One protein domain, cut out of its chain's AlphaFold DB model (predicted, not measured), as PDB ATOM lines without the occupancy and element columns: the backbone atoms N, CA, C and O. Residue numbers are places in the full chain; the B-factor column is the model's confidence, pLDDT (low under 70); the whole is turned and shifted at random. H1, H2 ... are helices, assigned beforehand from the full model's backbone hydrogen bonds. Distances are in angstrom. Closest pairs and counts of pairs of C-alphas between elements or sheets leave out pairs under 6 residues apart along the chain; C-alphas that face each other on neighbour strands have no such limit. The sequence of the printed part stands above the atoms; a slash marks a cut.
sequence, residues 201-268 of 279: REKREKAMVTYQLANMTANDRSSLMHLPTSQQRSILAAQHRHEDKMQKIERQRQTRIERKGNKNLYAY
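AT A GLANCE: This is residues 201 to 268 of the 279 residues of the protein "zf-C2H2_2 domain-containing protein" of Talaromyces rugulosus (UniProt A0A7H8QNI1). One long helix, H3, makes the length, and at its beginning the shorter helices H1 and H2 form a loose head. Residues 241 to 268, of which 241 to 265 belong to H3, stick out as a long arm. The 68 printed residues hold three named helices, in the order H1, H2, H3, and no named strand: all helix, extended, radius of gyration of the C-alphas 19.0 A, spans 60 by 29 by 16 A.

HOW THE PARTS SIT: H1, residues 201 to 215, only just touches H3, residues 229 to 265, with 3 pairs of C-alphas within 8 A. H1 touches H3 with residues 209 to 212 alone, and H3 touches H1 with residues 233 to 236 alone; their closest C-alphas, those of Val 209 and Arg 233, are 6.6 A apart, and the two helices run the same way at a steep tilt of 67 degrees. H2, residues 218 to 225, is close to but not clearly touching either: the closest C-alphas are Leu 213 and Arg 221, 6.2 A, and Leu 224 and Gln 232, 6.0 A. Every O i to N i+4 pair is within hydrogen-bond range in H1 and H2, and 31 of 33 in H3.

IN THESE COORDINATES: H1 begins at C-alpha 201 (154.559, 192.598, 226.093) and is 21.5 A long, H2 10.7 A. H3, 52.9 A, ends at C-alpha 265 (146.000, 227.631, 190.798).

THE WHOLE: The farthest C-alphas, Pro 228 and Tyr 268, are 60.7 A apart. The printed part has no cut, and both links are tight. Residues 261 to 268 have pLDDT under 70.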
ATOM      1  N   ARG A 201     153.772 191.658 226.905       82.56
ATOM      2  CA  ARG A 201     154.559 192.598 226.093       82.56
ATOM      3  C   ARG A 201     155.516 191.887 225.134       82.56
ATOM      4  O   ARG A 201     155.486 192.153 223.938       82.56
ATOM      5  N   GLU A 202     156.288 190.923 225.624       82.88
ATOM      6  CA  GLU A 202     157.227 190.162 224.791       82.88
ATOM      7  C   GLU A 202     156.524 189.330 223.720       82.88
ATOM      8  O   GLU A 202     157.051 189.173 222.621       82.88
ATOM      9  N   LYS A 203     155.328 188.804 224.014       84.88
ATOM     10  CA  LYS A 203     154.521 188.079 223.021       84.88
ATOM     11  C   LYS A 203     154.108 188.986 221.860       84.88
ATOM     12  O   LYS A 203     154.212 188.574 220.708       84.88
ATOM     13  N   ARG A 204     153.698 190.227 222.149       86.50
ATOM     14  CA  ARG A 204     153.350 191.227 221.124       86.50
ATOM     15  C   ARG A 204     154.561 191.624 220.283       86.50
ATOM     16  O   ARG A 204     154.460 191.666 219.063       86.50
ATOM     17  N   GLU A 205     155.708 191.854 220.920       81.19
ATOM     18  CA  GLU A 205     156.951 192.183 220.215       81.19
ATOM     19  C   GLU A 205     157.414 191.034 219.311       81.19
ATOM     20  O   GLU A 205     157.779 191.262 218.161       81.19
ATOM     21  N   LYS A 206     157.337 189.787 219.791       83.38
ATOM     22  CA  LYS A 206     157.619 188.602 218.970       83.38
ATOM     23  C   LYS A 206     156.673 188.513 217.773       83.38
ATOM     24  O   LYS A 206     157.159 188.330 216.665       83.38
ATOM     25  N   ALA A 207     155.370 188.715 217.978       85.69
ATOM     26  CA  ALA A 207     154.372 188.671 216.908       85.69
ATOM     27  C   ALA A 207     154.585 189.762 215.838       85.69
ATOM     28  O   ALA A 207     154.465 189.495 214.641       85.69
ATOM     29  N   MET A 208     154.945 190.986 216.246       84.19
ATOM     30  CA  MET A 208     155.282 192.064 215.307       84.19
ATOM     31  C   MET A 208     156.516 191.727 214.475       84.19
ATOM     32  O   MET A 208     156.522 191.937 213.268       84.19
ATOM     33  N   VAL A 209     157.546 191.167 215.106       84.44
ATOM     34  CA  VAL A 209     158.794 190.797 214.430       84.44
ATOM     35  C   VAL A 209     158.558 189.654 213.452       84.44
ATOM     36  O   VAL A 209     159.027 189.713 212.321       84.44
ATOM     37  N   THR A 210     157.776 188.644 213.839       86.62
ATOM     38  CA  THR A 210     157.402 187.554 212.928       86.62
ATOM     39  C   THR A 210     156.585 188.063 211.745       86.62
ATOM     40  O   THR A 210     156.829 187.636 210.621       86.62
ATOM     41  N   TYR A 211     155.673 189.014 211.968       88.44
ATOM     42  CA  TYR A 211     154.899 189.646 210.898       88.44
ATOM     43  C   TYR A 211     155.787 190.469 209.950       88.44
ATOM     44  O   TYR A 211     155.685 190.336 208.734       88.44
ATOM     45  N   GLN A 212     156.712 191.266 210.494       85.31
ATOM     46  CA  GLN A 212     157.670 192.044 209.703       85.31
ATOM     47  C   GLN A 212     158.554 191.129 208.855       85.31
ATOM     48  O   GLN A 212     158.662 191.330 207.649       85.31
ATOM     49  N   LEU A 213     159.105 190.065 209.445       84.12
ATOM     50  CA  LEU A 213     159.866 189.067 208.700       84.12
ATOM     51  C   LEU A 213     159.008 188.430 207.611       84.12
ATOM     52  O   LEU A 213     159.475 188.342 206.486       84.12
ATOM     53  N   ALA A 214     157.750 188.080 207.886       86.75
ATOM     54  CA  ALA A 214     156.813 187.509 206.915       86.75
ATOM     55  C   ALA A 214     156.387 188.464 205.782       86.75
ATOM     56  O   ALA A 214     155.798 188.002 204.809       86.75
ATOM     57  N   ASN A 215     156.766 189.743 205.825       86.50
ATOM     58  CA  ASN A 215     156.515 190.710 204.750       86.50
ATOM     59  C   ASN A 215     157.776 191.090 203.948       86.50
ATOM     60  O   ASN A 215     157.659 191.659 202.868       86.50
ATOM     61  N   MET A 216     158.972 190.746 204.437       85.12
ATOM     62  CA  MET A 216     160.260 191.019 203.773       85.12
ATOM     63  C   MET A 216     160.519 190.132 202.542       85.12
ATOM     64  O   MET A 216     159.911 189.081 202.372       85.12
ATOM     65  N   THR A 217     161.488 190.477 201.698       92.75
ATOM     66  CA  THR A 217     161.908 189.608 200.585       92.75
ATOM     67  C   THR A 217     162.543 188.311 201.105       92.75
ATOM     68  O   THR A 217     163.173 188.297 202.160       92.75
ATOM     69  N   ALA A 218     162.450 187.206 200.353       88.81
ATOM     70  CA  ALA A 218     163.063 185.926 200.742       88.81
ATOM     71  C   ALA A 218     164.581 186.036 201.010       88.81
ATOM     72  O   ALA A 218     165.084 185.409 201.940       88.81
ATOM     73  N   ASN A 219     165.279 186.878 200.242       91.19
ATOM     74  CA  ASN A 219     166.712 187.134 200.404       91.19
ATOM     75  C   ASN A 219     167.044 187.932 201.678       91.19
ATOM     76  O   ASN A 219     168.062 187.707 202.331       91.19
ATOM     77  N   ASP A 220     166.161 188.849 202.067       88.06
ATOM     78  CA  ASP A 220     166.362 189.648 203.272       88.06
ATOM     79  C   ASP A 220     166.042 188.827 204.525       88.06
ATOM     80  O   ASP A 220     166.719 188.944 205.543       88.06
ATOM     81  N   ARG A 221     165.058 187.918 204.436       89.62
ATOM     82  CA  ARG A 221     164.771 186.946 205.496       89.62
ATOM     83  C   ARG A 221     165.970 186.039 205.749       89.62
ATOM     84  O   ARG A 221     166.409 185.947 206.889       89.62
ATOM     85  N   SER A 222     166.532 185.404 204.718       89.50
ATOM     86  CA  SER A 222     167.693 184.510 204.873       89.50
ATOM     87  C   SER A 222     168.919 185.238 205.440       89.50
ATOM     88  O   SER A 222     169.647 184.682 206.266       89.50
ATOM     89  N   SER A 223     169.084 186.516 205.091       90.00
ATOM     90  CA  SER A 223     170.118 187.398 205.644       90.00
ATOM     91  C   SER A 223     169.906 187.769 207.118       90.00
ATOM     92  O   SER A 223     170.817 188.292 207.741       90.00
ATOM     93  N   LEU A 224     168.741 187.505 207.709       87.31
ATOM     94  CA  LEU A 224     168.468 187.771 209.127       87.31
ATOM     95  C   LEU A 224     168.378 186.495 209.976       87.31
ATOM     96  O   LEU A 224     168.466 186.574 211.198       87.31
ATOM     97  N   MET A 225     168.226 185.326 209.348       85.31
ATOM     98  CA  MET A 225     168.034 184.036 210.031       85.31
ATOM     99  C   MET A 225     169.286 183.519 210.746       85.31
ATOM    100  O   MET A 225     169.174 182.724 211.672       85.31
ATOM    101  N   HIS A 226     170.475 183.957 210.332       87.44
ATOM    102  CA  HIS A 226     171.740 183.546 210.949       87.44
ATOM    103  C   HIS A 226     172.097 184.363 212.201       87.44
ATOM    104  O   HIS A 226     173.093 184.072 212.863       87.44
ATOM    105  N   LEU A 227     171.309 185.392 212.519       88.88
ATOM    106  CA  LEU A 227     171.545 186.280 213.650       88.88
ATOM    107  C   LEU A 227     170.649 185.903 214.838       88.88
ATOM    108  O   LEU A 227     169.523 185.435 214.650       88.88
ATOM    109  N   PRO A 228     171.103 186.140 216.081       91.75
ATOM    110  CA  PRO A 228     170.267 185.936 217.254       91.75
ATOM    111  C   PRO A 228     169.026 186.837 217.201       91.75
ATOM    112  O   PRO A 228     169.069 187.968 216.713       91.75
ATOM    113  N   THR A 229     167.908 186.358 217.758       83.31
ATOM    114  CA  THR A 229     166.607 187.052 217.671       83.31
ATOM    115  C   THR A 229     166.639 188.481 218.218       83.31
ATOM    116  O   THR A 229     165.965 189.356 217.684       83.31
ATOM    117  N   SER A 230     167.444 188.759 219.247       85.12
ATOM    118  CA  SER A 230     167.647 190.116 219.772       85.12
ATOM    119  C   SER A 230     168.275 191.049 218.733       85.12
ATOM    120  O   SER A 230     167.819 192.179 218.547       85.12
ATOM    121  N   GLN A 231     169.275 190.560 218.002       89.62
ATOM    122  CA  GLN A 231     169.955 191.312 216.957       89.62
ATOM    123  C   GLN A 231     169.055 191.492 215.730       89.62
ATOM    124  O   GLN A 231     168.964 192.601 215.209       89.62
ATOM    125  N   GLN A 232     168.294 190.466 215.345       88.06
ATOM    126  CA  GLN A 232     167.278 190.562 214.294       88.06
ATOM    127  C   GLN A 232     166.254 191.672 214.585       88.06
ATOM    128  O   GLN A 232     165.979 192.506 213.722       88.06
ATOM    129  N   ARG A 233     165.750 191.753 215.825       85.94
ATOM    130  CA  ARG A 233     164.850 192.837 216.257       85.94
ATOM    131  C   ARG A 233     165.496 194.210 216.165       85.94
ATOM    132  O   ARG A 233     164.851 195.156 215.726       85.94
ATOM    133  N   SER A 234     166.757 194.320 216.581       86.44
ATOM    134  CA  SER A 234     167.484 195.592 216.542       86.44
ATOM    135  C   SER A 234     167.653 196.114 215.111       86.44
ATOM    136  O   SER A 234     167.470 197.307 214.871       86.44
ATOM    137  N   ILE A 235     167.916 195.217 214.154       91.06
ATOM    138  CA  ILE A 235     168.090 195.558 212.739       91.06
ATOM    139  C   ILE A 235     166.757 195.986 212.123       91.06
ATOM    140  O   ILE A 235     166.691 197.048 211.505       91.06
ATOM    141  N   LEU A 236     165.680 195.225 212.350       88.56
ATOM    142  CA  LEU A 236     164.341 195.579 211.865       88.56
ATOM    143  C   LEU A 236     163.865 196.921 212.439       88.56
ATOM    144  O   LEU A 236     163.351 197.771 211.714       88.56
ATOM    145  N   ALA A 237     164.105 197.160 213.730       87.88
ATOM    146  CA  ALA A 237     163.791 198.437 214.359       87.88
ATOM    147  C   ALA A 237     164.606 199.597 213.756       87.88
ATOM    148  O   ALA A 237     164.080 200.699 213.584       87.88
ATOM    149  N   ALA A 238     165.879 199.373 213.419       90.62
ATOM    150  CA  ALA A 238     166.712 200.379 212.765       90.62
ATOM    151  C   ALA A 238     166.225 200.700 211.341       90.62
ATOM    152  O   ALA A 238     166.164 201.876 210.976       90.62
ATOM    153  N   GLN A 239     165.828 199.683 210.568       89.56
ATOM    154  CA  GLN A 239     165.256 199.853 209.229       89.56
ATOM    155  C   GLN A 239     163.948 200.646 209.273       89.56
ATOM    156  O   GLN A 239     163.832 201.652 208.578       89.56
ATOM    157  N   HIS A 240     163.029 200.291 210.174       86.62
ATOM    158  CA  HIS A 240     161.774 201.025 210.353       86.62
ATOM    159  C   HIS A 240     162.013 202.505 210.685       86.62
ATOM    160  O   HIS A 240     161.423 203.396 210.083       86.62
ATOM    161  N   ARG A 241     162.952 202.804 211.596       89.88
ATOM    162  CA  ARG A 241     163.325 204.195 211.917       89.88
ATOM    163  C   ARG A 241     163.886 204.940 210.706       89.88
ATOM    164  O   ARG A 241     163.705 206.154 210.602       89.88
ATOM    165  N   HIS A 242     164.612 204.252 209.827       90.94
ATOM    166  CA  HIS A 242     165.130 204.843 208.598       90.94
ATOM    167  C   HIS A 242     163.997 205.126 207.603       90.94
ATOM    168  O   HIS A 242     163.915 206.234 207.078       90.94
ATOM    169  N   GLU A 243     163.084 204.178 207.407       87.75
ATOM    170  CA  GLU A 243     161.892 204.350 206.572       87.75
ATOM    171  C   GLU A 243     161.020 205.511 207.059       87.75
ATOM    172  O   GLU A 243     160.672 206.388 206.267       87.75
ATOM    173  N   ASP A 244     160.763 205.605 208.365       91.19
ATOM    174  CA  ASP A 244     160.013 206.710 208.966       91.19
ATOM    175  C   ASP A 244     160.666 208.070 208.693       91.19
ATOM    176  O   ASP A 244     159.987 209.053 208.376       91.19
ATOM    177  N   LYS A 245     162.000 208.146 208.808       94.88
ATOM    178  CA  LYS A 245     162.762 209.363 208.486       94.88
ATOM    179  C   LYS A 245     162.597 209.725 207.013       94.88
ATOM    180  O   LYS A 245     162.296 210.880 206.710       94.88
ATOM    181  N   MET A 246     162.728 208.753 206.115       94.00
ATOM    182  CA  MET A 246     162.567 208.973 204.676       94.00
ATOM    183  C   MET A 246     161.142 209.416 204.327       94.00
ATOM    184  O   MET A 246     160.970 210.389 203.597       94.00
ATOM    185  N   GLN A 247     160.113 208.800 204.913       94.38
ATOM    186  CA  GLN A 247     158.717 209.201 204.718       94.38
ATOM    187  C   GLN A 247     158.421 210.607 205.254       94.38
ATOM    188  O   GLN A 247     157.620 211.342 204.674       94.38
ATOM    189  N   LYS A 248     159.033 211.008 206.375       94.12
ATOM    190  CA  LYS A 248     158.917 212.382 206.891       94.12
ATOM    191  C   LYS A 248     159.532 213.385 205.916       94.12
ATOM    192  O   LYS A 248     158.897 214.397 205.624       94.12
ATOM    193  N   ILE A 249     160.719 213.090 205.386       95.44
ATOM    194  CA  ILE A 249     161.389 213.932 204.386       95.44
ATOM    195  C   ILE A 249     160.541 214.027 203.111       95.44
ATOM    196  O   ILE A 249     160.312 215.128 202.611       95.44
ATOM    197  N   GLU A 250     160.012 212.905 202.618       94.19
ATOM    198  CA  GLU A 250     159.189 212.891 201.407       94.19
ATOM    199  C   GLU A 250     157.885 213.676 201.598       94.19
ATOM    200  O   GLU A 250     157.554 214.515 200.763       94.19
ATOM    201  N   ARG A 251     157.198 213.532 202.740       94.06
ATOM    202  CA  ARG A 251     156.024 214.366 203.067       94.06
ATOM    203  C   ARG A 251     156.361 215.857 203.110       94.06
ATOM    204  O   ARG A 251     155.601 216.685 202.606       94.06
ATOM    205  N   GLN A 252     157.506 216.233 203.678       92.69
ATOM    206  CA  GLN A 252     157.953 217.631 203.665       92.69
ATOM    207  C   GLN A 252     158.227 218.129 202.239       92.69
ATOM    208  O   GLN A 252     157.903 219.270 201.899       92.69
ATOM    209  N   ARG A 253     158.790 217.280 201.377       93.19
ATOM    210  CA  ARG A 253     159.013 217.602 199.965       93.19
ATOM    211  C   ARG A 253     157.693 217.754 199.206       93.19
ATOM    212  O   ARG A 253     157.529 218.752 198.505       93.19
ATOM    213  N   GLN A 254     156.751 216.832 199.391       91.31
ATOM    214  CA  GLN A 254     155.421 216.865 198.776       91.31
ATOM    215  C   GLN A 254     154.641 218.110 199.191       91.31
ATOM    216  O   GLN A 254     154.246 218.891 198.331       91.31
ATOM    217  N   THR A 255     154.551 218.397 200.490       87.62
ATOM    218  CA  THR A 255     153.883 219.614 200.989       87.62
ATOM    219  C   THR A 255     154.522 220.894 200.435       87.62
ATOM    220  O   THR A 255     153.833 221.884 200.180       87.62
ATOM    221  N   ARG A 256     155.842 220.906 200.185       87.56
ATOM    222  CA  ARG A 256     156.532 222.036 199.538       87.56
ATOM    223  C   ARG A 256     156.163 222.183 198.059       87.56
ATOM    224  O   ARG A 256     156.077 223.317 197.587       87.56
ATOM    225  N   ILE A 257     155.966 221.078 197.340       86.06
ATOM    226  CA  ILE A 257     155.498 221.071 195.945       86.06
ATOM    227  C   ILE A 257     154.037 221.524 195.886       86.06
ATOM    228  O   ILE A 257     153.731 222.465 195.157       86.06
ATOM    229  N   GLU A 258     153.163 220.950 196.711       79.94
ATOM    230  CA  GLU A 258     151.742 221.309 196.803       79.94
ATOM    231  C   GLU A 258     151.555 222.792 197.123       79.94
ATOM    232  O   GLU A 258     150.813 223.484 196.434       79.94
ATOM    233  N   ARG A 259     152.305 223.339 198.089       80.56
ATOM    234  CA  ARG A 259     152.276 224.781 198.401       80.56
ATOM    235  C   ARG A 259     152.687 225.672 197.227       80.56
ATOM    236  O   ARG A 259     152.257 226.820 197.174       80.56
ATOM    237  N   LYS A 260     153.543 225.198 196.315       77.06
ATOM    238  CA  LYS A 260     153.907 225.932 195.089       77.06
ATOM    239  C   LYS A 260     152.854 225.752 193.990       77.06
ATOM    240  O   LYS A 260     152.544 226.723 193.311       77.06
ATOM    241  N   GLY A 261     152.267 224.561 193.862       67.88
ATOM    242  CA  GLY A 261     151.161 224.287 192.939       67.88
ATOM    243  C   GLY A 261     149.896 225.085 193.272       67.88
ATOM    244  O   GLY A 261     149.299 225.688 192.385       67.88
ATOM    245  N   ASN A 262     149.556 225.201 194.561       60.59
ATOM    246  CA  ASN A 262     148.384 225.949 195.030       60.59
ATOM    247  C   ASN A 262     148.479 227.460 194.732       60.59
ATOM    248  O   ASN A 262     147.471 228.118 194.496       60.59
ATOM    249  N   LYS A 263     149.700 228.014 194.672       58.78
ATOM    250  CA  LYS A 263     149.933 229.416 194.282       58.78
ATOM    251  C   LYS A 263     149.672 229.672 192.796       58.78
ATOM    252  O   LYS A 263     149.204 230.750 192.455       58.78
ATOM    253  N   ASN A 264     149.942 228.693 191.930       57.44
ATOM    254  CA  ASN A 264     149.667 228.809 190.496       57.44
ATOM    255  C   ASN A 264     148.179 228.604 190.169       57.44
ATOM    256  O   ASN A 264     147.681 229.224 189.237       57.44
ATOM    257  N   LEU A 265     147.452 227.796 190.952       54.50
ATOM    258  CA  LEU A 265     146.000 227.631 190.798       54.50
ATOM    259  C   LEU A 265     145.224 228.909 191.153       54.50
ATOM    260  O   LEU A 265     144.274 229.252 190.456       54.50
ATOM    261  N   TYR A 266     145.654 229.660 192.173       53.81
ATOM    262  CA  TYR A 266     144.994 230.908 192.587       53.81
ATOM    263  C   TYR A 266     145.066 232.037 191.544       53.81
ATOM    264  O   TYR A 266     144.225 232.931 191.551       53.81
ATOM    265  N   ALA A 267     146.043 232.000 190.632       54.91
ATOM    266  CA  ALA A 267     146.190 233.016 189.590       54.91
ATOM    267  C   ALA A 267     145.122 232.906 188.485       54.91
ATOM    268  O   ALA A 267     144.836 233.899 187.824       54.91
ATOM    269  N   TYR A 268     144.513 231.728 188.301       52.97
ATOM    270  CA  TYR A 268     143.563 231.479 187.213       52.97
ATOM    271  C   TYR A 268     142.109 231.845 187.566       52.97
ATOM    272  O   TYR A 268     141.285 232.019 186.678       52.97
TER     273      TYR A 268